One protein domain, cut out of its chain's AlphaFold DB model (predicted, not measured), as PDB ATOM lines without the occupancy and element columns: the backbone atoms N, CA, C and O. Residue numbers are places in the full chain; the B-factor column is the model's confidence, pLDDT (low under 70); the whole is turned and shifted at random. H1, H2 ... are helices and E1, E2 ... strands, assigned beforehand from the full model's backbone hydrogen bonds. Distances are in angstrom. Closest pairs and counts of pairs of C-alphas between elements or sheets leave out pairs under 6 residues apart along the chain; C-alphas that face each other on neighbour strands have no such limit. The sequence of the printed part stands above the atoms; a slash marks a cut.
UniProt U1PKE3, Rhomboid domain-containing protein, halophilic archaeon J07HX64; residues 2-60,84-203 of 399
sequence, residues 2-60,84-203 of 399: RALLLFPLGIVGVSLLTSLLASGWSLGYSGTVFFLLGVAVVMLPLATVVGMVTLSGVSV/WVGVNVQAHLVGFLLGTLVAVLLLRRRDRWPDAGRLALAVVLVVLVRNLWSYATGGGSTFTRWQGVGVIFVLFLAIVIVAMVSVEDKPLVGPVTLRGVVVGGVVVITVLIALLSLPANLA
ATOM      1  N   ARG A   2     302.697 386.610 252.759       62.22
ATOM      2  CA  ARG A   2     302.329 385.313 253.388       62.22
ATOM      3  C   ARG A   2     302.486 385.278 254.919       62.22
ATOM      4  O   ARG A   2     301.555 384.875 255.596       62.22
ATOM      5  N   ALA A   3     303.602 385.757 255.475       70.44
ATOM      6  CA  ALA A   3     303.789 385.817 256.934       70.44
ATOM      7  C   ALA A   3     302.831 386.806 257.631       70.44
ATOM      8  O   ALA A   3     302.355 386.522 258.721       70.44
ATOM      9  N   LEU A   4     302.498 387.918 256.966       75.25
ATOM     10  CA  LEU A   4     301.558 388.941 257.451       75.25
ATOM     11  C   LEU A   4     300.096 388.467 257.478       75.25
ATOM     12  O   LEU A   4     299.298 389.076 258.172       75.25
ATOM     13  N   LEU A   5     299.747 387.402 256.750       75.12
ATOM     14  CA  LEU A   5     298.390 386.835 256.723       75.12
ATOM     15  C   LEU A   5     298.301 385.510 257.490       75.12
ATOM     16  O   LEU A   5     297.381 385.313 258.275       75.12
ATOM     17  N   LEU A   6     299.278 384.616 257.314       82.06
ATOM     18  CA  LEU A   6     299.274 383.293 257.945       82.06
ATOM     19  C   LEU A   6     299.512 383.357 259.452       82.06
ATOM     20  O   LEU A   6     298.958 382.537 260.175       82.06
ATOM     21  N   PHE A   7     300.322 384.307 259.931       83.75
ATOM     22  CA  PHE A   7     300.543 384.452 261.367       83.75
ATOM     23  C   PHE A   7     299.274 384.946 262.079       83.75
ATOM     24  O   PHE A   7     298.811 384.223 262.957       83.75
ATOM     25  N   PRO A   8     298.632 386.067 261.682       87.00
ATOM     26  CA  PRO A   8     297.373 386.479 262.304       87.00
ATOM     27  C   PRO A   8     296.263 385.436 262.165       87.00
ATOM     28  O   PRO A   8     295.561 385.174 263.135       87.00
ATOM     29  N   LEU A   9     296.138 384.784 261.004       88.44
ATOM     30  CA  LEU A   9     295.140 383.731 260.811       88.44
ATOM     31  C   LEU A   9     295.397 382.523 261.721       88.44
ATOM     32  O   LEU A   9     294.460 381.970 262.287       88.44
ATOM     33  N   GLY A  10     296.663 382.136 261.899       87.19
ATOM     34  CA  GLY A  10     297.048 381.089 262.841       87.19
ATOM     35  C   GLY A  10     296.718 381.464 264.285       87.19
ATOM     36  O   GLY A  10     296.203 380.630 265.020       87.19
ATOM     37  N   ILE A  11     296.950 382.722 264.672       91.62
ATOM     38  CA  ILE A  11     296.578 383.244 265.992       91.62
ATOM     39  C   ILE A  11     295.066 383.164 266.200       91.62
ATOM     40  O   ILE A  11     294.640 382.570 267.183       91.62
ATOM     41  N   VAL A  12     294.267 383.663 265.252       90.38
ATOM     42  CA  VAL A  12     292.799 383.571 265.306       90.38
ATOM     43  C   VAL A  12     292.345 382.113 265.393       90.38
ATOM     44  O   VAL A  12     291.510 381.781 266.228       90.38
ATOM     45  N   GLY A  13     292.933 381.221 264.590       91.75
ATOM     46  CA  GLY A  13     292.629 379.791 264.631       91.75
ATOM     47  C   GLY A  13     292.919 379.157 265.994       91.75
ATOM     48  O   GLY A  13     292.094 378.405 266.502       91.75
ATOM     49  N   VAL A  14     294.052 379.492 266.619       91.38
ATOM     50  CA  VAL A  14     294.395 379.019 267.972       91.38
ATOM     51  C   VAL A  14     293.464 379.619 269.024       91.38
ATOM     52  O   VAL A  14     293.045 378.897 269.927       91.38
ATOM     53  N   SER A  15     293.106 380.900 268.917       90.94
ATOM     54  CA  SER A  15     292.153 381.532 269.835       90.94
ATOM     55  C   SER A  15     290.796 380.835 269.786       90.94
ATOM     56  O   SER A  15     290.281 380.448 270.830       90.94
ATOM     57  N   LEU A  16     290.262 380.583 268.587       89.62
ATOM     58  CA  LEU A  16     289.000 379.861 268.408       89.62
ATOM     59  C   LEU A  16     289.094 378.420 268.923       89.62
ATOM     60  O   LEU A  16     288.241 377.979 269.683       89.62
ATOM     61  N   LEU A  17     290.156 377.698 268.560       89.44
ATOM     62  CA  LEU A  17     290.346 376.310 268.976       89.44
ATOM     63  C   LEU A  17     290.456 376.177 270.500       89.44
ATOM     64  O   LEU A  17     289.795 375.336 271.098       89.44
ATOM     65  N   THR A  18     291.283 377.008 271.137       88.19
ATOM     66  CA  THR A  18     291.456 376.977 272.596       88.19
ATOM     67  C   THR A  18     290.239 377.501 273.341       88.19
ATOM     68  O   THR A  18     290.022 377.049 274.453       88.19
ATOM     69  N   SER A  19     289.441 378.394 272.746       86.00
ATOM     70  CA  SER A  19     288.142 378.825 273.277       86.00
ATOM     71  C   SER A  19     287.126 377.676 273.281       86.00
ATOM     72  O   SER A  19     286.553 377.385 274.323       86.00
ATOM     73  N   LEU A  20     286.974 376.957 272.161       84.81
ATOM     74  CA  LEU A  20     286.040 375.826 272.037       84.81
ATOM     75  C   LEU A  20     286.384 374.646 272.956       84.81
ATOM     76  O   LEU A  20     285.502 373.930 273.426       84.81
ATOM     77  N   LEU A  21     287.680 374.423 273.175       86.94
ATOM     78  CA  LEU A  21     288.194 373.336 274.007       86.94
ATOM     79  C   LEU A  21     288.405 373.747 275.464       86.94
ATOM     80  O   LEU A  21     288.837 372.916 276.258       86.94
ATOM     81  N   ALA A  22     288.160 375.011 275.806       84.00
ATOM     82  CA  ALA A  22     288.275 375.498 277.167       84.00
ATOM     83  C   ALA A  22     287.176 374.868 278.025       84.00
ATOM     84  O   ALA A  22     286.028 374.783 277.597       84.00
ATOM     85  N   SER A  23     287.494 374.467 279.254       77.19
ATOM     86  CA  SER A  23     286.446 374.100 280.213       77.19
ATOM     87  C   SER A  23     285.656 375.351 280.623       77.19
ATOM     88  O   SER A  23     286.219 376.218 281.291       77.19
ATOM     89  N   GLY A  24     284.382 375.451 280.236       71.12
ATOM     90  CA  GLY A  24     283.566 376.648 280.467       71.12
ATOM     91  C   GLY A  24     283.873 377.803 279.502       71.12
ATOM     92  O   GLY A  24     284.624 377.658 278.538       71.12
ATOM     93  N   TRP A  25     283.284 378.977 279.749       61.44
ATOM     94  CA  TRP A  25     283.386 380.115 278.830       61.44
ATOM     95  C   TRP A  25     284.768 380.787 278.880       61.44
ATOM     96  O   TRP A  25     285.247 381.206 279.933       61.44
ATOM     97  N   SER A  26     285.418 380.916 277.724       72.94
ATOM     98  CA  SER A  26     286.708 381.595 277.562       72.94
ATOM     99  C   SER A  26     286.780 382.220 276.174       72.94
ATOM    100  O   SER A  26     286.511 381.532 275.192       72.94
ATOM    101  N   LEU A  27     287.210 383.482 276.042       72.50
ATOM    102  CA  LEU A  27     287.395 384.095 274.709       72.50
ATOM    103  C   LEU A  27     288.701 383.628 274.016       72.50
ATOM    104  O   LEU A  27     289.068 384.160 272.973       72.50
ATOM    105  N   GLY A  28     289.450 382.677 274.597       79.50
ATOM    106  CA  GLY A  28     290.640 382.070 273.971       79.50
ATOM    107  C   GLY A  28     291.926 382.915 273.999       79.50
ATOM    108  O   GLY A  28     292.973 382.474 273.509       79.50
ATOM    109  N   TYR A  29     291.901 384.111 274.602       87.56
ATOM    110  CA  TYR A  29     293.074 384.995 274.717       87.56
ATOM    111  C   TYR A  29     294.233 384.320 275.451       87.56
ATOM    112  O   TYR A  29     295.358 384.289 274.952       87.56
ATOM    113  N   SER A  30     293.974 383.747 276.625       92.69
ATOM    114  CA  SER A  30     295.038 383.180 277.449       92.69
ATOM    115  C   SER A  30     295.618 381.912 276.822       92.69
ATOM    116  O   SER A  30     296.837 381.777 276.758       92.69
ATOM    117  N   GLY A  31     294.782 381.039 276.247       94.12
ATOM    118  CA  GLY A  31     295.237 379.874 275.477       94.12
ATOM    119  C   GLY A  31     296.200 380.260 274.348       94.12
ATOM    120  O   GLY A  31     297.247 379.637 274.173       94.12
ATOM    121  N   THR A  32     295.918 381.365 273.658       95.88
ATOM    122  CA  THR A  32     296.790 381.929 272.613       95.88
ATOM    123  C   THR A  32     298.123 382.443 273.166       95.88
ATOM    124  O   THR A  32     299.179 382.191 272.582       95.88
ATOM    125  N   VAL A  33     298.110 383.127 274.313       95.69
ATOM    126  CA  VAL A  33     299.340 383.565 274.998       95.69
ATOM    127  C   VAL A  33     300.203 382.361 275.375       95.69
ATOM    128  O   VAL A  33     301.411 382.367 275.138       95.69
ATOM    129  N   PHE A  34     299.592 381.299 275.902       97.44
ATOM    130  CA  PHE A  34     300.309 380.074 276.241       97.44
ATOM    131  C   PHE A  34     300.814 379.323 275.008       97.44
ATOM    132  O   PHE A  34     301.920 378.793 275.054       97.44
ATOM    133  N   PHE A  35     300.090 379.349 273.887       97.88
ATOM    134  CA  PHE A  35     300.596 378.865 272.600       97.88
ATOM    135  C   PHE A  35     301.872 379.587 272.177       97.88
ATOM    136  O   PHE A  35     302.883 378.945 271.891       97.88
ATOM    137  N   LEU A  36     301.867 380.919 272.205       97.31
ATOM    138  CA  LEU A  36     303.056 381.710 271.895       97.31
ATOM    139  C   LEU A  36     304.205 381.413 272.863       97.31
ATOM    140  O   LEU A  36     305.350 381.292 272.431       97.31
ATOM    141  N   LEU A  37     303.902 381.232 274.149       98.06
ATOM    142  CA  LEU A  37     304.883 380.852 275.160       98.06
ATOM    143  C   LEU A  37     305.472 379.456 274.903       98.06
ATOM    144  O   LEU A  37     306.680 379.280 275.034       98.06
ATOM    145  N   GLY A  38     304.650 378.488 274.493       98.12
ATOM    146  CA  GLY A  38     305.083 377.145 274.099       98.12
ATOM    147  C   GLY A  38     305.991 377.165 272.871       98.12
ATOM    148  O   GLY A  38     307.021 376.492 272.846       98.12
ATOM    149  N   VAL A  39     305.671 378.003 271.876       98.06
ATOM    150  CA  VAL A  39     306.560 378.223 270.727       98.06
ATOM    151  C   VAL A  39     307.882 378.846 271.184       98.06
ATOM    152  O   VAL A  39     308.960 378.370 270.825       98.06
ATOM    153  N   ALA A  40     307.805 379.914 271.980       97.88
ATOM    154  CA  ALA A  40     308.960 380.688 272.412       97.88
ATOM    155  C   ALA A  40     309.917 379.866 273.283       97.88
ATOM    156  O   ALA A  40     311.117 379.871 273.016       97.88
ATOM    157  N   VAL A  41     309.411 379.110 274.265       98.31
ATOM    158  CA  VAL A  41     310.259 378.347 275.194       98.31
ATOM    159  C   VAL A  41     311.060 377.259 274.480       98.31
ATOM    160  O   VAL A  41     312.194 376.992 274.863       98.31
ATOM    161  N   VAL A  42     310.510 376.669 273.412       98.06
ATOM    162  CA  VAL A  42     311.200 375.642 272.619       98.06
ATOM    163  C   VAL A  42     312.182 376.268 271.630       98.06
ATOM    164  O   VAL A  42     313.315 375.807 271.508       98.06
ATOM    165  N   MET A  43     311.782 377.332 270.931       96.69
ATOM    166  CA  MET A  43     312.621 377.966 269.907       96.69
ATOM    167  C   MET A  43     313.738 378.834 270.501       96.69
ATOM    168  O   MET A  43     314.809 378.953 269.912       96.69
ATOM    169  N   LEU A  44     313.472 379.478 271.640       96.38
ATOM    170  CA  LEU A  44     314.313 380.492 272.276       96.38
ATOM    171  C   LEU A  44     314.312 380.320 273.813       96.38
ATOM    172  O   LEU A  44     313.852 381.219 274.526       96.38
ATOM    173  N   PRO A  45     314.836 379.202 274.359       97.19
ATOM    174  CA  PRO A  45     314.665 378.866 275.776       97.19
ATOM    175  C   PRO A  45     315.168 379.958 276.725       97.19
ATOM    176  O   PRO A  45     314.431 380.443 277.584       97.19
ATOM    177  N   LEU A  46     316.409 380.413 276.520       96.25
ATOM    178  CA  LEU A  46     317.029 381.421 277.380       96.25
ATOM    179  C   LEU A  46     316.343 382.786 277.252       96.25
ATOM    180  O   LEU A  46     316.055 383.418 278.263       96.25
ATOM    181  N   ALA A  47     316.043 383.227 276.027       96.88
ATOM    182  CA  ALA A  47     315.372 384.509 275.811       96.88
ATOM    183  C   ALA A  47     313.953 384.514 276.399       96.88
ATOM    184  O   ALA A  47     313.512 385.540 276.902       96.88
ATOM    185  N   THR A  48     313.265 383.368 276.397       97.38
ATOM    186  CA  THR A  48     311.944 383.218 277.022       97.38
ATOM    187  C   THR A  48     312.023 383.385 278.536       97.38
ATOM    188  O   THR A  48     311.232 384.134 279.107       97.38
ATOM    189  N   VAL A  49     312.998 382.741 279.189       97.12
ATOM    190  CA  VAL A  49     313.213 382.894 280.637       97.12
ATOM    191  C   VAL A  49     313.585 384.335 280.978       97.12
ATOM    192  O   VAL A  49     312.964 384.925 281.858       97.12
ATOM    193  N   VAL A  50     314.540 384.926 280.253       96.81
ATOM    194  CA  VAL A  50     314.953 386.323 280.463       96.81
ATOM    195  C   VAL A  50     313.770 387.267 280.267       96.81
ATOM    196  O   VAL A  50     313.484 388.061 281.154       96.81
ATOM    197  N   GLY A  51     313.024 387.137 279.167       95.31
ATOM    198  CA  GLY A  51     311.853 387.971 278.891       95.31
ATOM    199  C   GLY A  51     310.770 387.847 279.962       95.31
ATOM    200  O   GLY A  51     310.196 388.854 280.375       95.31
ATOM    201  N   MET A  52     310.528 386.635 280.471       94.38
ATOM    202  CA  MET A  52     309.595 386.410 281.576       94.38
ATOM    203  C   MET A  52     310.051 387.109 282.861       94.38
ATOM    204  O   MET A  52     309.243 387.789 283.490       94.38
ATOM    205  N   VAL A  53     311.325 386.968 283.240       95.25
ATOM    206  CA  VAL A  53     311.882 387.622 284.435       95.25
ATOM    207  C   VAL A  53     311.849 389.141 284.285       95.25
ATOM    208  O   VAL A  53     311.424 389.827 285.210       95.25
ATOM    209  N   THR A  54     312.225 389.674 283.119       94.94
ATOM    210  CA  THR A  54     312.187 391.114 282.841       94.94
ATOM    211  C   THR A  54     310.769 391.668 282.946       94.94
ATOM    212  O   THR A  54     310.570 392.670 283.623       94.94
ATOM    213  N   LEU A  55     309.770 391.016 282.338       92.38
ATOM    214  CA  LEU A  55     308.387 391.498 282.376       92.38
ATOM    215  C   LEU A  55     307.810 391.473 283.800       92.38
ATOM    216  O   LEU A  55     307.176 392.438 284.225       92.38
ATOM    217  N   SER A  56     308.080 390.405 284.558       92.06
ATOM    218  CA  SER A  56     307.702 390.329 285.974       92.06
ATOM    219  C   SER A  56     308.398 391.412 286.802       92.06
ATOM    220  O   SER A  56     307.751 392.070 287.610       92.06
ATOM    221  N   GLY A  57     309.694 391.648 286.573       93.75
ATOM    222  CA  GLY A  57     310.460 392.691 287.256       93.75
ATOM    223  C   GLY A  57     309.929 394.097 286.974       93.75
ATOM    224  O   GLY A  57     309.755 394.877 287.904       93.75
ATOM    225  N   VAL A  58     309.590 394.399 285.716       96.44
ATOM    226  CA  VAL A  58     308.953 395.672 285.335       96.44
ATOM    227  C   VAL A  58     307.620 395.846 286.058       96.44
ATOM    228  O   VAL A  58     307.377 396.918 286.602       96.44
ATOM    229  N   SER A  59     306.787 394.802 286.119       93.31
ATOM    230  CA  SER A  59     305.517 394.858 286.851       93.31
ATOM    231  C   SER A  59     305.731 395.140 288.337       93.31
ATOM    232  O   SER A  59     305.024 395.968 288.893       93.31
ATOM    233  N   VAL A  60     306.714 394.495 288.974       95.31
ATOM    234  CA  VAL A  60     307.033 394.722 290.392       95.31
ATOM    235  C   VAL A  60     307.489 396.158 290.630       95.31
ATOM    236  O   VAL A  60     306.979 396.814 291.535       95.31
ATOM    237  N   TRP A  84     293.045 381.221 292.484       85.06
ATOM    238  CA  TRP A  84     293.282 380.140 291.528       85.06
ATOM    239  C   TRP A  84     291.992 379.464 291.035       85.06
ATOM    240  O   TRP A  84     292.048 378.673 290.096       85.06
ATOM    241  N   VAL A  85     290.839 379.755 291.642       80.88
ATOM    242  CA  VAL A  85     289.520 379.291 291.190       80.88
ATOM    243  C   VAL A  85     289.090 380.105 289.968       80.88
ATOM    244  O   VAL A  85     289.308 381.311 289.912       80.88
ATOM    245  N   GLY A  86     288.507 379.441 288.967       77.88
ATOM    246  CA  GLY A  86     288.107 380.071 287.700       77.88
ATOM    247  C   GLY A  86     289.245 380.240 286.684       77.88
ATOM    248  O   GLY A  86     289.003 380.629 285.544       77.88
ATOM    249  N   VAL A  87     290.489 379.903 287.045       85.62
ATOM    250  CA  VAL A  87     291.613 379.902 286.100       85.62
ATOM    251  C   VAL A  87     291.541 378.664 285.209       85.62
ATOM    252  O   VAL A  87     291.656 377.533 285.681       85.62
ATOM    253  N   ASN A  88     291.437 378.870 283.896       88.06
ATOM    254  CA  ASN A  88     291.354 377.779 282.929       88.06
ATOM    255  C   ASN A  88     292.736 377.185 282.590       88.06
ATOM    256  O   ASN A  88     293.279 377.360 281.496       88.06
ATOM    257  N   VAL A  89     293.330 376.491 283.564       92.56
ATOM    258  CA  VAL A  89     294.649 375.847 283.424       92.56
ATOM    259  C   VAL A  89     294.659 374.816 282.292       92.56
ATOM    260  O   VAL A  89     295.673 374.671 281.612       92.56
ATOM    261  N   GLN A  90     293.528 374.155 282.035       93.25
ATOM    262  CA  GLN A  90     293.367 373.223 280.920       93.25
ATOM    263  C   GLN A  90     293.603 373.924 279.571       93.25
ATOM    264  O   GLN A  90     294.462 373.484 278.804       93.25
ATOM    265  N   ALA A  91     292.951 375.064 279.322       92.94
ATOM    266  CA  ALA A  91     293.119 375.811 278.077       92.94
ATOM    267  C   ALA A  91     294.549 376.357 277.926       92.94
ATOM    268  O   ALA A  91     295.114 376.351 276.828       92.94
ATOM    269  N   HIS A  92     295.170 376.783 279.033       95.69
ATOM    270  CA  HIS A  92     296.579 377.187 279.053       95.69
ATOM    271  C   HIS A  92     297.502 376.038 278.646       95.69
ATOM    272  O   HIS A  92     298.411 376.226 277.838       95.69
ATOM    273  N   LEU A  93     297.261 374.840 279.179       96.25
ATOM    274  CA  LEU A  93     298.078 373.669 278.899       96.25
ATOM    275  C   LEU A  93     297.931 373.205 277.446       96.25
ATOM    276  O   LEU A  93     298.939 372.950 276.792       96.25
ATOM    277  N   VAL A  94     296.702 373.162 276.917       95.69
ATOM    278  CA  VAL A  94     296.441 372.845 275.501       95.69
ATOM    279  C   VAL A  94     297.130 373.857 274.592       95.69
ATOM    280  O   VAL A  94     297.860 373.463 273.683       95.69
ATOM    281  N   GLY A  95     296.966 375.156 274.869       96.81
ATOM    282  CA  GLY A  95     297.652 376.219 274.138       96.81
ATOM    283  C   GLY A  95     299.165 376.008 274.130       96.81
ATOM    284  O   GLY A  95     299.771 375.906 273.062       96.81
ATOM    285  N   PHE A  96     299.767 375.854 275.312       98.31
ATOM    286  CA  PHE A  96     301.200 375.609 275.479       98.31
ATOM    287  C   PHE A  96     301.688 374.395 274.683       98.31
ATOM    288  O   PHE A  96     302.665 374.499 273.940       98.31
ATOM    289  N   LEU A  97     300.982 373.267 274.770       98.00
ATOM    290  CA  LEU A  97     301.348 372.042 274.064       98.00
ATOM    291  C   LEU A  97     301.261 372.189 272.545       98.00
ATOM    292  O   LEU A  97     302.215 371.828 271.853       98.00
ATOM    293  N   LEU A  98     300.198 372.800 272.019       97.62
ATOM    294  CA  LEU A  98     300.097 373.127 270.593       97.62
ATOM    295  C   LEU A  98     301.273 374.006 270.140       97.62
ATOM    296  O   LEU A  98     301.850 373.778 269.075       97.62
ATOM    297  N   GLY A  99     301.677 374.965 270.975       97.94
ATOM    298  CA  GLY A  99     302.835 375.816 270.724       97.94
ATOM    299  C   GLY A  99     304.141 375.028 270.644       97.94
ATOM    300  O   GLY A  99     304.913 375.194 269.697       97.94
ATOM    301  N   THR A 100     304.372 374.118 271.594       98.25
ATOM    302  CA  THR A 100     305.572 373.265 271.585       98.25
ATOM    303  C   THR A 100     305.613 372.336 270.365       98.25
ATOM    304  O   THR A 100     306.661 372.213 269.731       98.25
ATOM    305  N   LEU A 101     304.478 371.754 269.964       98.00
ATOM    306  CA  LEU A 101     304.362 370.919 268.761       98.00
ATOM    307  C   LEU A 101     304.679 371.709 267.482       98.00
ATOM    308  O   LEU A 101     305.448 371.244 266.632       98.00
ATOM    309  N   VAL A 102     304.146 372.930 267.357       97.12
ATOM    310  CA  VAL A 102     304.459 373.826 266.234       97.12
ATOM    311  C   VAL A 102     305.942 374.196 266.224       97.12
ATOM    312  O   VAL A 102     306.564 374.176 265.161       97.12
ATOM    313  N   ALA A 103     306.543 374.481 267.381       96.81
ATOM    314  CA  ALA A 103     307.974 374.750 267.463       96.81
ATOM    315  C   ALA A 103     308.815 373.553 267.010       96.81
ATOM    316  O   ALA A 103     309.703 373.734 266.183       96.81
ATOM    317  N   VAL A 104     308.510 372.330 267.452       95.44
ATOM    318  CA  VAL A 104     309.225 371.120 267.003       95.44
ATOM    319  C   VAL A 104     309.120 370.945 265.484       95.44
ATOM    320  O   VAL A 104     310.121 370.649 264.830       95.44
ATOM    321  N   LEU A 105     307.949 371.195 264.889       94.75
ATOM    322  CA  LEU A 105     307.783 371.183 263.431       94.75
ATOM    323  C   LEU A 105     308.672 372.233 262.739       94.75
ATOM    324  O   LEU A 105     309.261 371.958 261.691       94.75
ATOM    325  N   LEU A 106     308.789 373.432 263.314       94.25
ATOM    326  CA  LEU A 106     309.651 374.495 262.794       94.25
ATOM    327  C   LEU A 106     311.143 374.171 262.950       94.25
ATOM    328  O   LEU A 106     311.900 374.439 262.015       94.25
ATOM    329  N   LEU A 107     311.564 373.583 264.076       94.25
ATOM    330  CA  LEU A 107     312.943 373.131 264.302       94.25
ATOM    331  C   LEU A 107     313.333 372.062 263.278       94.25
ATOM    332  O   LEU A 107     314.360 372.208 262.618       94.25
ATOM    333  N   ARG A 108     312.466 371.062 263.046       90.69
ATOM    334  CA  ARG A 108     312.679 370.025 262.018       90.69
ATOM    335  C   ARG A 108     312.852 370.610 260.621       90.69
ATOM    336  O   ARG A 108     313.707 370.162 259.873       90.69
ATOM    337  N   ARG A 109     312.057 371.623 260.261       92.12
ATOM    338  CA  ARG A 109     312.166 372.283 258.948       92.12
ATOM    339  C   ARG A 109     313.416 373.149 258.796       92.12
ATOM    340  O   ARG A 109     313.816 373.415 257.669       92.12
ATOM    341  N   ARG A 110     313.976 373.652 259.898       92.00
ATOM    342  CA  ARG A 110     315.142 374.552 259.898       92.00
ATOM    343  C   ARG A 110     316.462 373.848 260.192       92.00
ATOM    344  O   ARG A 110     317.496 374.494 260.063       92.00
ATOM    345  N   ASP A 111     316.399 372.591 260.619       88.19
ATOM    346  CA  ASP A 111     317.522 371.771 261.073       88.19
ATOM    347  C   ASP A 111     318.452 372.498 262.060       88.19
ATOM    348  O   ASP A 111     319.676 372.521 261.951       88.19
ATOM    349  N   ARG A 112     317.835 373.184 263.025       89.56
ATOM    350  CA  ARG A 112     318.523 373.882 264.114       89.56
ATOM    351  C   ARG A 112     317.839 373.509 265.407       89.56
ATOM    352  O   ARG A 112     316.646 373.758 265.539       89.56
ATOM    353  N   TRP A 113     318.594 372.952 266.341       93.00
ATOM    354  CA  TRP A 113     318.079 372.436 267.604       93.00
ATOM    355  C   TRP A 113     318.671 373.233 268.774       93.00
ATOM    356  O   TRP A 113     319.851 373.588 268.726       93.00
ATOM    357  N   PRO A 114     317.870 373.578 269.798       94.56
ATOM    358  CA  PRO A 114     318.375 374.253 270.985       94.56
ATOM    359  C   PRO A 114     319.222 373.302 271.842       94.56
ATOM    360  O   PRO A 114     319.108 372.082 271.750       94.56
ATOM    361  N   ASP A 115     320.031 373.877 272.730       95.56
ATOM    362  CA  ASP A 115     320.701 373.116 273.784       95.56
ATOM    363  C   ASP A 115     319.667 372.473 274.729       95.56
ATOM    364  O   ASP A 115     318.782 373.159 275.259       95.56
ATOM    365  N   ALA A 116     319.789 371.163 274.942       94.81
ATOM    366  CA  ALA A 116     318.835 370.377 275.719       94.81
ATOM    367  C   ALA A 116     318.775 370.800 277.194       94.81
ATOM    368  O   ALA A 116     317.691 370.840 277.775       94.81
ATOM    369  N   GLY A 117     319.915 371.163 277.795       96.69
ATOM    370  CA  GLY A 117     319.979 371.608 279.188       96.69
ATOM    371  C   GLY A 117     319.275 372.949 279.390       96.69
ATOM    372  O   GLY A 117     318.474 373.105 280.314       96.69
ATOM    373  N   ARG A 118     319.500 373.904 278.478       97.06
ATOM    374  CA  ARG A 118     318.799 375.200 278.477       97.06
ATOM    375  C   ARG A 118     317.302 375.035 278.250       97.06
ATOM    376  O   ARG A 118     316.521 375.723 278.903       97.06
ATOM    377  N   LEU A 119     316.905 374.140 277.344       98.00
ATOM    378  CA  LEU A 119     315.499 373.821 277.114       98.00
ATOM    379  C   LEU A 119     314.856 373.210 278.362       98.00
ATOM    380  O   LEU A 119     313.798 373.673 278.775       98.00
ATOM    381  N   ALA A 120     315.501 372.219 278.979       97.88
ATOM    382  CA  ALA A 120     314.991 371.560 280.176       97.88
ATOM    383  C   ALA A 120     314.768 372.552 281.317       97.88
ATOM    384  O   ALA A 120     313.670 372.615 281.869       97.88
ATOM    385  N   LEU A 121     315.769 373.388 281.605       98.12
ATOM    386  CA  LEU A 121     315.645 374.437 282.610       98.12
ATOM    387  C   LEU A 121     314.505 375.409 282.270       98.12
ATOM    388  O   LEU A 121     313.673 375.700 283.125       98.12
ATOM    389  N   ALA A 122     314.439 375.889 281.026       98.25
ATOM    390  CA  ALA A 122     313.429 376.858 280.613       98.25
ATOM    391  C   ALA A 122     312.003 376.301 280.700       98.25
ATOM    392  O   ALA A 122     311.122 376.981 281.220       98.25
ATOM    393  N   VAL A 123     311.768 375.071 280.232       98.25
ATOM    394  CA  VAL A 123     310.442 374.437 280.280       98.25
ATOM    395  C   VAL A 123     310.015 374.210 281.727       98.25
ATOM    396  O   VAL A 123     308.902 374.592 282.074       98.25
ATOM    397  N   VAL A 124     310.893 373.677 282.587       98.31
ATOM    398  CA  VAL A 124     310.592 373.479 284.019       98.31
ATOM    399  C   VAL A 124     310.240 374.805 284.697       98.31
ATOM    400  O   VAL A 124     309.218 374.896 285.375       98.31
ATOM    401  N   LEU A 125     311.032 375.859 284.476       97.94
ATOM    402  CA  LEU A 125     310.740 377.181 285.035       97.94
ATOM    403  C   LEU A 125     309.402 377.726 284.531       97.94
ATOM    404  O   LEU A 125     308.611 378.229 285.324       97.94
ATOM    405  N   VAL A 126     309.119 377.607 283.233       97.81
ATOM    406  CA  VAL A 126     307.870 378.102 282.645       97.81
ATOM    407  C   VAL A 126     306.653 377.375 283.213       97.81
ATOM    408  O   VAL A 126     305.717 378.049 283.648       97.81
ATOM    409  N   VAL A 127     306.646 376.037 283.255       97.50
ATOM    410  CA  VAL A 127     305.469 375.283 283.728       97.50
ATOM    411  C   VAL A 127     305.174 375.528 285.210       97.50
ATOM    412  O   VAL A 127     304.006 375.576 285.602       97.50
ATOM    413  N   LEU A 128     306.210 375.749 286.026       96.81
ATOM    414  CA  LEU A 128     306.061 376.047 287.450       96.81
ATOM    415  C   LEU A 128     305.630 377.499 287.689       96.81
ATOM    416  O   LEU A 128     304.617 377.730 288.350       96.81
ATOM    417  N   VAL A 129     306.347 378.473 287.116       95.25
ATOM    418  CA  VAL A 129     306.101 379.912 287.339       95.25
ATOM    419  C   VAL A 129     304.773 380.365 286.738       95.25
ATOM    420  O   VAL A 129     304.105 381.235 287.294       95.25
ATOM    421  N   ARG A 130     304.351 379.777 285.613       95.38
ATOM    422  CA  ARG A 130     303.053 380.085 284.990       95.38
ATOM    423  C   ARG A 130     301.901 379.229 285.511       95.38
ATOM    424  O   ARG A 130     300.827 379.256 284.919       95.38
ATOM    425  N   ASN A 131     302.102 378.523 286.629       95.25
ATOM    426  CA  ASN A 131     301.077 377.746 287.328       95.25
ATOM    427  C   ASN A 131     300.348 376.724 286.436       95.25
ATOM    428  O   ASN A 131     299.175 376.433 286.665       95.25
ATOM    429  N   LEU A 132     301.032 376.131 285.447       96.44
ATOM    430  CA  LEU A 132     300.432 375.111 284.570       96.44
ATOM    431  C   LEU A 132     300.061 373.820 285.323       96.44
ATOM    432  O   LEU A 132     299.338 372.981 284.795       96.44
ATOM    433  N   TRP A 133     300.532 373.670 286.562       96.06
ATOM    434  CA  TRP A 133     300.198 372.579 287.477       96.06
ATOM    435  C   TRP A 133     298.925 372.825 288.300       96.06
ATOM    436  O   TRP A 133     298.459 371.909 288.974       96.06
ATOM    437  N   SER A 134     298.381 374.048 288.315       95.00
ATOM    438  CA  SER A 134     297.380 374.495 289.298       95.00
ATOM    439  C   SER A 134     295.955 374.014 288.987       95.00
ATOM    440  O   SER A 134     295.020 374.813 288.949       95.00
ATOM    441  N   TYR A 135     295.774 372.710 288.776       90.12
ATOM    442  CA  TYR A 135     294.451 372.122 288.593       90.12
ATOM    443  C   TYR A 135     293.613 372.249 289.870       90.12
ATOM    444  O   TYR A 135     294.050 371.884 290.970       90.12
ATOM    445  N   ALA A 136     292.407 372.779 289.708       87.44
ATOM    446  CA  ALA A 136     291.504 373.124 290.785       87.44
ATOM    447  C   ALA A 136     290.090 372.634 290.479       87.44
ATOM    448  O   ALA A 136     289.635 372.694 289.340       87.44
ATOM    449  N   THR A 137     289.401 372.183 291.519       81.50
ATOM    450  CA  THR A 137     287.990 371.793 291.504       81.50
ATOM    451  C   THR A 137     287.283 372.518 292.643       81.50
ATOM    452  O   THR A 137     287.881 372.743 293.698       81.50
ATOM    453  N   GLY A 138     286.020 372.884 292.467       71.88
ATOM    454  CA  GLY A 138     285.240 373.542 293.512       71.88
ATOM    455  C   GLY A 138     283.768 373.178 293.411       71.88
ATOM    456  O   GLY A 138     283.292 372.892 292.317       71.88
ATOM    457  N   GLY A 139     283.089 373.181 294.557       66.12
ATOM    458  CA  GLY A 139     281.645 372.985 294.673       66.12
ATOM    459  C   GLY A 139     281.149 373.539 296.008       66.12
ATOM    460  O   GLY A 139     281.764 373.293 297.054       66.12
ATOM    461  N   GLY A 140     280.082 374.338 295.972       68.38
ATOM    462  CA  GLY A 140     279.545 375.032 297.141       68.38
ATOM    463  C   GLY A 140     280.601 375.876 297.870       68.38
ATOM    464  O   GLY A 140     281.095 376.883 297.363       68.38
ATOM    465  N   SER A 141     280.954 375.464 299.089       66.88
ATOM    466  CA  SER A 141     281.857 376.204 299.981       66.88
ATOM    467  C   SER A 141     283.303 375.706 300.019       66.88
ATOM    468  O   SER A 141     284.138 376.349 300.660       66.88
ATOM    469  N   THR A 142     283.609 374.583 299.366       76.88
ATOM    470  CA  THR A 142     284.931 373.946 299.434       76.88
ATOM    471  C   THR A 142     285.645 374.037 298.092       76.88
ATOM    472  O   THR A 142     285.113 373.648 297.052       76.88
ATOM    473  N   PHE A 143     286.887 374.523 298.124       83.50
ATOM    474  CA  PHE A 143     287.760 374.607 296.957       83.50
ATOM    475  C   PHE A 143     288.972 373.703 297.160       83.50
ATOM    476  O   PHE A 143     289.715 373.856 298.130       83.50
ATOM    477  N   THR A 144     289.213 372.806 296.211       90.25
ATOM    478  CA  THR A 144     290.314 371.840 296.260       90.25
ATOM    479  C   THR A 144     291.292 372.120 295.130       90.25
ATOM    480  O   THR A 144     290.908 372.206 293.965       90.25
ATOM    481  N   ARG A 145     292.584 372.223 295.458       92.69
ATOM    482  CA  ARG A 145     293.666 372.364 294.476       92.69
ATOM    483  C   ARG A 145     294.585 371.150 294.531       92.69
ATOM    484  O   ARG A 145     295.224 370.893 295.548       92.69
ATOM    485  N   TRP A 146     294.709 370.434 293.419       92.75
ATOM    486  CA  TRP A 146     295.432 369.161 293.322       92.75
ATOM    487  C   TRP A 146     296.935 369.367 293.085       92.75
ATOM    488  O   TRP A 146     297.482 368.972 292.057       92.75
ATOM    489  N   GLN A 147     297.620 370.014 294.034       94.44
ATOM    490  CA  GLN A 147     298.979 370.534 293.821       94.44
ATOM    491  C   GLN A 147     300.016 369.448 293.510       94.44
ATOM    492  O   GLN A 147     300.742 369.561 292.528       94.44
ATOM    493  N   GLY A 148     300.087 368.398 294.336       96.56
ATOM    494  CA  GLY A 148     301.104 367.352 294.187       96.56
ATOM    495  C   GLY A 148     300.976 366.616 292.854       96.56
ATOM    496  O   GLY A 148     301.946 366.514 292.105       96.56
ATOM    497  N   VAL A 149     299.755 366.185 292.524       96.75
ATOM    498  CA  VAL A 149     299.450 365.512 291.254       96.75
ATOM    499  C   VAL A 149     299.736 366.436 290.070       96.75
ATOM    500  O   VAL A 149     300.397 366.023 289.119       96.75
ATOM    501  N   GLY A 150     299.311 367.700 290.149       96.44
ATOM    502  CA  GLY A 150     299.552 368.687 289.102       96.44
ATOM    503  C   GLY A 150     301.038 368.942 288.840       96.44
ATOM    504  O   GLY A 150     301.455 368.986 287.684       96.44
ATOM    505  N   VAL A 151     301.856 369.067 289.893       98.12
ATOM    506  CA  VAL A 151     303.309 369.283 289.767       98.12
ATOM    507  C   VAL A 151     303.986 368.068 289.140       98.12
ATOM    508  O   VAL A 151     304.749 368.224 288.188       98.12
ATOM    509  N   ILE A 152     303.677 366.856 289.616       98.31
ATOM    510  CA  ILE A 152     304.209 365.613 289.037       98.31
ATOM    511  C   ILE A 152     303.868 365.538 287.545       98.31
ATOM    512  O   ILE A 152     304.739 365.264 286.718       98.31
ATOM    513  N   PHE A 153     302.619 365.842 287.197       97.25
ATOM    514  CA  PHE A 153     302.140 365.797 285.824       97.25
ATOM    515  C   PHE A 153     302.869 366.783 284.898       97.25
ATOM    516  O   PHE A 153     303.339 366.380 283.833       97.25
ATOM    517  N   VAL A 154     303.033 368.055 285.287       97.81
ATOM    518  CA  VAL A 154     303.730 369.025 284.420       97.81
ATOM    519  C   VAL A 154     305.236 368.793 284.344       97.81
ATOM    520  O   VAL A 154     305.840 369.116 283.322       97.81
ATOM    521  N   LEU A 155     305.857 368.218 285.378       98.25
ATOM    522  CA  LEU A 155     307.268 367.825 285.329       98.25
ATOM    523  C   LEU A 155     307.475 366.623 284.404       98.25
ATOM    524  O   LEU A 155     308.409 366.627 283.604       98.25
ATOM    525  N   PHE A 156     306.572 365.639 284.443       98.19
ATOM    526  CA  PHE A 156     306.535 364.573 283.443       98.19
ATOM    527  C   PHE A 156     306.400 365.156 282.030       98.19
ATOM    528  O   PHE A 156     307.183 364.820 281.142       98.19
ATOM    529  N   LEU A 157     305.478 366.100 281.829       97.69
ATOM    530  CA  LEU A 157     305.296 366.751 280.535       97.69
ATOM    531  C   LEU A 157     306.546 367.519 280.085       97.69
ATOM    532  O   LEU A 157     306.918 367.449 278.916       97.69
ATOM    533  N   ALA A 158     307.232 368.200 281.005       98.00
ATOM    534  CA  ALA A 158     308.494 368.877 280.728       98.00
ATOM    535  C   ALA A 158     309.568 367.895 280.234       98.00
ATOM    536  O   ALA A 158     310.233 368.177 279.237       98.00
ATOM    537  N   ILE A 159     309.690 366.720 280.864       98.19
ATOM    538  CA  ILE A 159     310.604 365.653 280.424       98.19
ATOM    539  C   ILE A 159     310.258 365.202 279.002       98.19
ATOM    540  O   ILE A 159     311.144 365.123 278.151       98.19
ATOM    541  N   VAL A 160     308.977 364.954 278.713       97.44
ATOM    542  CA  VAL A 160     308.532 364.522 277.378       97.44
ATOM    543  C   VAL A 160     308.782 365.614 276.325       97.44
ATOM    544  O   VAL A 160     309.237 365.308 275.222       97.44
ATOM    545  N   ILE A 161     308.570 366.894 276.656       97.56
ATOM    546  CA  ILE A 161     308.864 368.025 275.759       97.56
ATOM    547  C   ILE A 161     310.357 368.112 275.442       97.56
ATOM    548  O   ILE A 161     310.733 368.262 274.279       97.56
ATOM    549  N   VAL A 162     311.218 367.982 276.451       97.69
ATOM    550  CA  VAL A 162     312.674 367.954 276.250       97.69
ATOM    551  C   VAL A 162     313.073 366.749 275.404       97.69
ATOM    552  O   VAL A 162     313.905 366.882 274.503       97.69
ATOM    553  N   ALA A 163     312.452 365.589 275.634       96.75
ATOM    554  CA  ALA A 163     312.679 364.389 274.844       96.75
ATOM    555  C   ALA A 163     312.296 364.585 273.366       96.75
ATOM    556  O   ALA A 163     313.071 364.173 272.511       96.75
ATOM    557  N   MET A 164     311.196 365.283 273.033       95.12
ATOM    558  CA  MET A 164     310.820 365.568 271.630       95.12
ATOM    559  C   MET A 164     311.947 366.232 270.821       95.12
ATOM    560  O   MET A 164     312.032 366.041 269.606       95.12
ATOM    561  N   VAL A 165     312.784 367.025 271.494       94.50
ATOM    562  CA  VAL A 165     313.893 367.789 270.907       94.50
ATOM    563  C   VAL A 165     315.214 367.022 271.002       94.50
ATOM    564  O   VAL A 165     316.006 367.046 270.062       94.50
ATOM    565  N   SER A 166     315.449 366.341 272.123       94.00
ATOM    566  CA  SER A 166     316.774 365.829 272.490       94.00
ATOM    567  C   SER A 166     317.010 364.380 272.069       94.00
ATOM    568  O   SER A 166     318.160 363.975 271.924       94.00
ATOM    569  N   VAL A 167     315.951 363.582 271.878       93.06
ATOM    570  CA  VAL A 167     316.121 362.194 271.431       93.06
ATOM    571  C   VAL A 167     316.563 362.148 269.976       93.06
ATOM    572  O   VAL A 167     316.115 362.932 269.126       93.06
ATOM    573  N   GLU A 168     317.433 361.191 269.691       87.31
ATOM    574  CA  GLU A 168     317.864 360.885 268.337       87.31
ATOM    575  C   GLU A 168     316.691 360.372 267.494       87.31
ATOM    576  O   GLU A 168     315.786 359.691 267.985       87.31
ATOM    577  N   ASP A 169     316.730 360.659 266.195       88.06
ATOM    578  CA  ASP A 169     315.712 360.219 265.236       88.06
ATOM    579  C   ASP A 169     315.961 358.768 264.780       88.06
ATOM    580  O   ASP A 169     316.021 358.449 263.596       88.06
ATOM    581  N   LYS A 170     316.182 357.878 265.756       89.94
ATOM    582  CA  LYS A 170     316.493 356.462 265.539       89.94
ATOM    583  C   LYS A 170     315.240 355.707 265.069       89.94
ATOM    584  O   LYS A 170     314.207 355.814 265.741       89.94
ATOM    585  N   PRO A 171     315.297 354.934 263.967       91.12
ATOM    586  CA  PRO A 171     314.187 354.083 263.550       91.12
ATOM    587  C   PRO A 171     313.969 352.959 264.571       91.12
ATOM    588  O   PRO A 171     314.929 352.370 265.065       91.12
ATOM    589  N   LEU A 172     312.707 352.670 264.889       91.38
ATOM    590  CA  LEU A 172     312.308 351.560 265.761       91.38
ATOM    591  C   LEU A 172     311.736 350.409 264.930       91.38
ATOM    592  O   LEU A 172     312.247 349.294 264.980       91.38
ATOM    593  N   VAL A 173     310.688 350.691 264.147       90.62
ATOM    594  CA  VAL A 173     310.015 349.721 263.270       90.62
ATOM    595  C   VAL A 173     309.534 350.438 262.008       90.62
ATOM    596  O   VAL A 173     308.722 351.361 262.078       90.62
ATOM    597  N   GLY A 174     310.020 350.010 260.840       90.06
ATOM    598  CA  GLY A 174     309.663 350.628 259.559       90.06
ATOM    599  C   GLY A 174     309.938 352.145 259.551       90.06
ATOM    600  O   GLY A 174     311.032 352.553 259.942       90.06
ATOM    601  N   PRO A 175     308.977 352.996 259.134       89.81
ATOM    602  CA  PRO A 175     309.145 354.453 259.120       89.81
ATOM    603  C   PRO A 175     308.981 355.115 260.503       89.81
ATOM    604  O   PRO A 175     309.095 356.336 260.612       89.81
ATOM    605  N   VAL A 176     308.672 354.352 261.560       91.50
ATOM    606  CA  VAL A 176     308.437 354.899 262.902       91.50
ATOM    607  C   VAL A 176     309.767 355.112 263.614       91.50
ATOM    608  O   VAL A 176     310.503 354.159 263.875       91.50
ATOM    609  N   THR A 177     310.054 356.361 263.978       95.00
ATOM    610  CA  THR A 177     311.237 356.729 264.763       95.00
ATOM    611  C   THR A 177     310.896 356.940 266.234       95.00
ATOM    612  O   THR A 177     309.759 357.270 266.580       95.00
ATOM    613  N   LEU A 178     311.890 356.802 267.116       93.62
ATOM    614  CA  LEU A 178     311.742 357.078 268.547       93.62
ATOM    615  C   LEU A 178     311.203 358.493 268.790       93.62
ATOM    616  O   LEU A 178     310.252 358.682 269.544       93.62
ATOM    617  N   ARG A 179     311.746 359.491 268.084       93.69
ATOM    618  CA  ARG A 179     311.251 360.870 268.140       93.69
ATOM    619  C   ARG A 179     309.807 360.985 267.652       93.69
ATOM    620  O   ARG A 179     309.030 361.750 268.219       93.69
ATOM    621  N   GLY A 180     309.442 360.244 266.604       93.88
ATOM    622  CA  GLY A 180     308.070 360.143 266.112       93.88
ATOM    623  C   GLY A 180     307.103 359.640 267.184       93.88
ATOM    624  O   GLY A 180     306.053 360.249 267.374       93.88
ATOM    625  N   VAL A 181     307.487 358.605 267.936       95.56
ATOM    626  CA  VAL A 181     306.695 358.069 269.057       95.56
ATOM    627  C   VAL A 181     306.525 359.104 270.168       95.56
ATOM    628  O   VAL A 181     305.405 359.319 270.624       95.56
ATOM    629  N   VAL A 182     307.599 359.792 270.571       96.25
ATOM    630  CA  VAL A 182     307.527 360.825 271.623       96.25
ATOM    631  C   VAL A 182     306.606 361.975 271.203       96.25
ATOM    632  O   VAL A 182     305.733 362.374 271.971       96.25
ATOM    633  N   VAL A 183     306.743 362.476 269.968       96.38
ATOM    634  CA  VAL A 183     305.854 363.524 269.436       96.38
ATOM    635  C   VAL A 183     304.410 363.032 269.345       96.38
ATOM    636  O   VAL A 183     303.502 363.753 269.751       96.38
ATOM    637  N   GLY A 184     304.187 361.805 268.868       96.44
ATOM    638  CA  GLY A 184     302.861 361.186 268.827       96.44
ATOM    639  C   GLY A 184     302.223 361.087 270.213       96.44
ATOM    640  O   GLY A 184     301.055 361.432 270.370       96.44
ATOM    641  N   GLY A 185     303.000 360.721 271.235       96.81
ATOM    642  CA  GLY A 185     302.555 360.708 272.628       96.81
ATOM    643  C   GLY A 185     302.104 362.086 273.120       96.81
ATOM    644  O   GLY A 185     301.038 362.198 273.718       96.81
ATOM    645  N   VAL A 186     302.854 363.151 272.811       97.38
ATOM    646  CA  VAL A 186     302.451 364.530 273.156       97.38
ATOM    647  C   VAL A 186     301.186 364.950 272.416       97.38
ATOM    648  O   VAL A 186     300.315 365.572 273.023       97.38
ATOM    649  N   VAL A 187     301.039 364.587 271.137       97.81
ATOM    650  CA  VAL A 187     299.798 364.830 270.382       97.81
ATOM    651  C   VAL A 187     298.617 364.144 271.067       97.81
ATOM    652  O   VAL A 187     297.612 364.800 271.327       97.81
ATOM    653  N   VAL A 188     298.751 362.865 271.434       97.56
ATOM    654  CA  VAL A 188     297.699 362.113 272.137       97.56
ATOM    655  C   VAL A 188     297.361 362.757 273.481       97.56
ATOM    656  O   VAL A 188     296.188 362.996 273.747       97.56
ATOM    657  N   ILE A 189     298.357 363.111 274.299       96.44
ATOM    658  CA  ILE A 189     298.139 363.799 275.583       96.44
ATOM    659  C   ILE A 189     297.399 365.127 275.375       96.44
ATOM    660  O   ILE A 189     296.433 365.407 276.078       96.44
ATOM    661  N   THR A 190     297.812 365.925 274.384       96.56
ATOM    662  CA  THR A 190     297.171 367.212 274.061       96.56
ATOM    663  C   THR A 190     295.704 367.016 273.689       96.56
ATOM    664  O   THR A 190     294.844 367.738 274.190       96.56
ATOM    665  N   VAL A 191     295.413 366.020 272.847       95.19
ATOM    666  CA  VAL A 191     294.046 365.670 272.447       95.19
ATOM    667  C   VAL A 191     293.233 365.194 273.651       95.19
ATOM    668  O   VAL A 191     292.124 365.669 273.838       95.19
ATOM    669  N   LEU A 192     293.771 364.329 274.514       94.94
ATOM    670  CA  LEU A 192     293.054 363.852 275.704       94.94
ATOM    671  C   LEU A 192     292.685 364.995 276.663       94.94
ATOM    672  O   LEU A 192     291.553 365.053 277.136       94.94
ATOM    673  N   ILE A 193     293.608 365.930 276.908       93.25
ATOM    674  CA  ILE A 193     293.347 367.112 277.746       93.25
ATOM    675  C   ILE A 193     292.290 368.020 277.098       93.25
ATOM    676  O   ILE A 193     291.418 368.546 277.788       93.25
ATOM    677  N   ALA A 194     292.360 368.209 275.779       91.12
ATOM    678  CA  ALA A 194     291.389 368.993 275.022       91.12
ATOM    679  C   ALA A 194     289.979 368.379 275.069       91.12
ATOM    680  O   ALA A 194     289.002 369.088 275.293       91.12
ATOM    681  N   LEU A 195     289.873 367.060 274.885       90.25
ATOM    682  CA  LEU A 195     288.595 366.350 274.844       90.25
ATOM    683  C   LEU A 195     287.902 366.281 276.210       90.25
ATOM    684  O   LEU A 195     286.681 366.160 276.244       90.25
ATOM    685  N   LEU A 196     288.640 366.396 277.322       85.69
ATOM    686  CA  LEU A 196     288.069 366.367 278.675       85.69
ATOM    687  C   LEU A 196     287.011 367.463 278.900       85.69
ATOM    688  O   LEU A 196     286.097 367.276 279.697       85.69
ATOM    689  N   SER A 197     287.109 368.581 278.178       78.06
ATOM    690  CA  SER A 197     286.161 369.695 278.268       78.06
ATOM    691  C   SER A 197     284.909 369.511 277.408       78.06
ATOM    692  O   SER A 197     283.915 370.187 277.650       78.06
ATOM    693  N   LEU A 198     284.909 368.588 276.436       80.19
ATOM    694  CA  LEU A 198     283.768 368.417 275.531       80.19
ATOM    695  C   LEU A 198     282.478 367.993 276.246       80.19
ATOM    696  O   LEU A 198     281.466 368.631 275.979       80.19
ATOM    697  N   PRO A 199     282.457 366.988 277.146       76.81
ATOM    698  CA  PRO A 199     281.212 366.598 277.809       76.81
ATOM    699  C   PRO A 199     280.585 367.749 278.602       76.81
ATOM    700  O   PRO A 199     279.382 367.960 278.512       76.81
ATOM    701  N   ALA A 200     281.406 368.526 279.315       67.75
ATOM    702  CA  ALA A 200     280.948 369.681 280.083       67.75
ATOM    703  C   ALA A 200     280.448 370.823 279.182       67.75
ATOM    704  O   ALA A 200     279.487 371.497 279.528       67.75
ATOM    705  N   ASN A 201     281.062 371.021 278.013       70.69
ATOM    706  CA  ASN A 201     280.633 372.043 277.056       70.69
ATOM    707  C   ASN A 201     279.405 371.617 276.228       70.69
ATOM    708  O   ASN A 201     278.726 372.475 275.674       70.69
ATOM    709  N   LEU A 202     279.135 370.309 276.118       71.12
ATOM    710  CA  LEU A 202     277.969 369.745 275.426       71.12
ATOM    711  C   LEU A 202     276.743 369.598 276.329       71.12
ATOM    712  O   LEU A 202     275.650 369.381 275.805       71.12
ATOM    713  N   ALA A 203     276.915 369.680 277.651       63.47
ATOM    714  CA  ALA A 203     275.798 369.782 278.577       63.47
ATOM    715  C   ALA A 203     275.030 371.065 278.231       63.47
ATOM    716  O   ALA A 203     275.505 372.179 278.469       63.47
TER     717      ALA A 203
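What this domain is: This is residues 2 to 60 and 84 to 203 of the 399 residues of the protein "Rhomboid domain-containing protein" of halophilic archaeon J07HX64 (UniProt U1PKE3). Five helices, H2, H4, H5, H6 and H7, form a bundle, a group of helices packed together, with H1 packing on H2 and H4 by its later residues. Residues 2 to 9 of H1 and 53 to 60 of H3 stick out from the body, while the hairpin of E1 and E2 lies at one end of the bundle and E3 at the other. The printed part has 179 residues, mostly helix, in the order H1 H2 H3 H4 H5 E1 E2 H6 E3 H7 H8; the sheet E1 - E2 is antiparallel. It is compact, with a radius of gyration of the C-alphas of 16.8 A, and spans 52 by 43 by 39 A.

How they stand to each other: E1, residues 136 to 139, and E2, residues 142 to 145, are an antiparallel hairpin at 168 degrees, with N 137 and O 144 at 2.9 A and N 144 and O 137 at 2.8 A, within hydrogen-bond range. H2, residues 29 to 43, and H4, residues 89 to 110, are the hubs, touching four helices each. They touch each other at Phe 35 and Gly 99, C-alphas 4.2 A apart, the same way at a tilt of 36 degrees, only just steep. H7, residues 178 to 195, touches H4 at Val 94 and Thr 190, C-alphas 5.9 A apart, opposite ways at a shallow tilt of 28 degrees. H6, residues 147 to 166, touches H5, residues 116 to 129, at Ala 120 and Val 162, C-alphas 5.8 A apart, opposite ways at a shallow 26 degrees. H1, residues 2 to 20, touches H2 with residues 11 to 19 alone, closest at the C-alphas of Ser 15 and Thr 32, 5.4 A. H3, residues 45 to 60, touches H5 with residues 45 to 49 alone, closest at the C-alphas of Pro 45 and Leu 119, 5.3 A. E3, residues 171 to 173, pairs with no named strand. H8, residues 198 to 202, and H7 meet only through their link. Every O i to N i+4 pair is within hydrogen-bond range in H3, H4, H5, H7 and H8; H1 has 14 of 15, H2 10 of 11, H6 15 of 16.

Where its parts are: H1 begins at C-alpha 2, (302.329, 385.313, 253.388), and measures 26.5 A. H4 measures 31.2 A, H6 28.2 A and H7 25.7 A. H8 ends at C-alpha 202, (277.969, 369.745, 275.426).

The domain as a whole: The C-alphas farthest apart, of Ser 141 and Gly 174, are 55.3 A apart. Residues 61 to 83 are not printed, and C-alphas 60 and 84 are 20.1 A apart across this cut. Of the links printed whole, none is long. The mean pLDDT of the printed part is 91.1, with residues 2, 25, 139 to 141, 200 and 203 under 70.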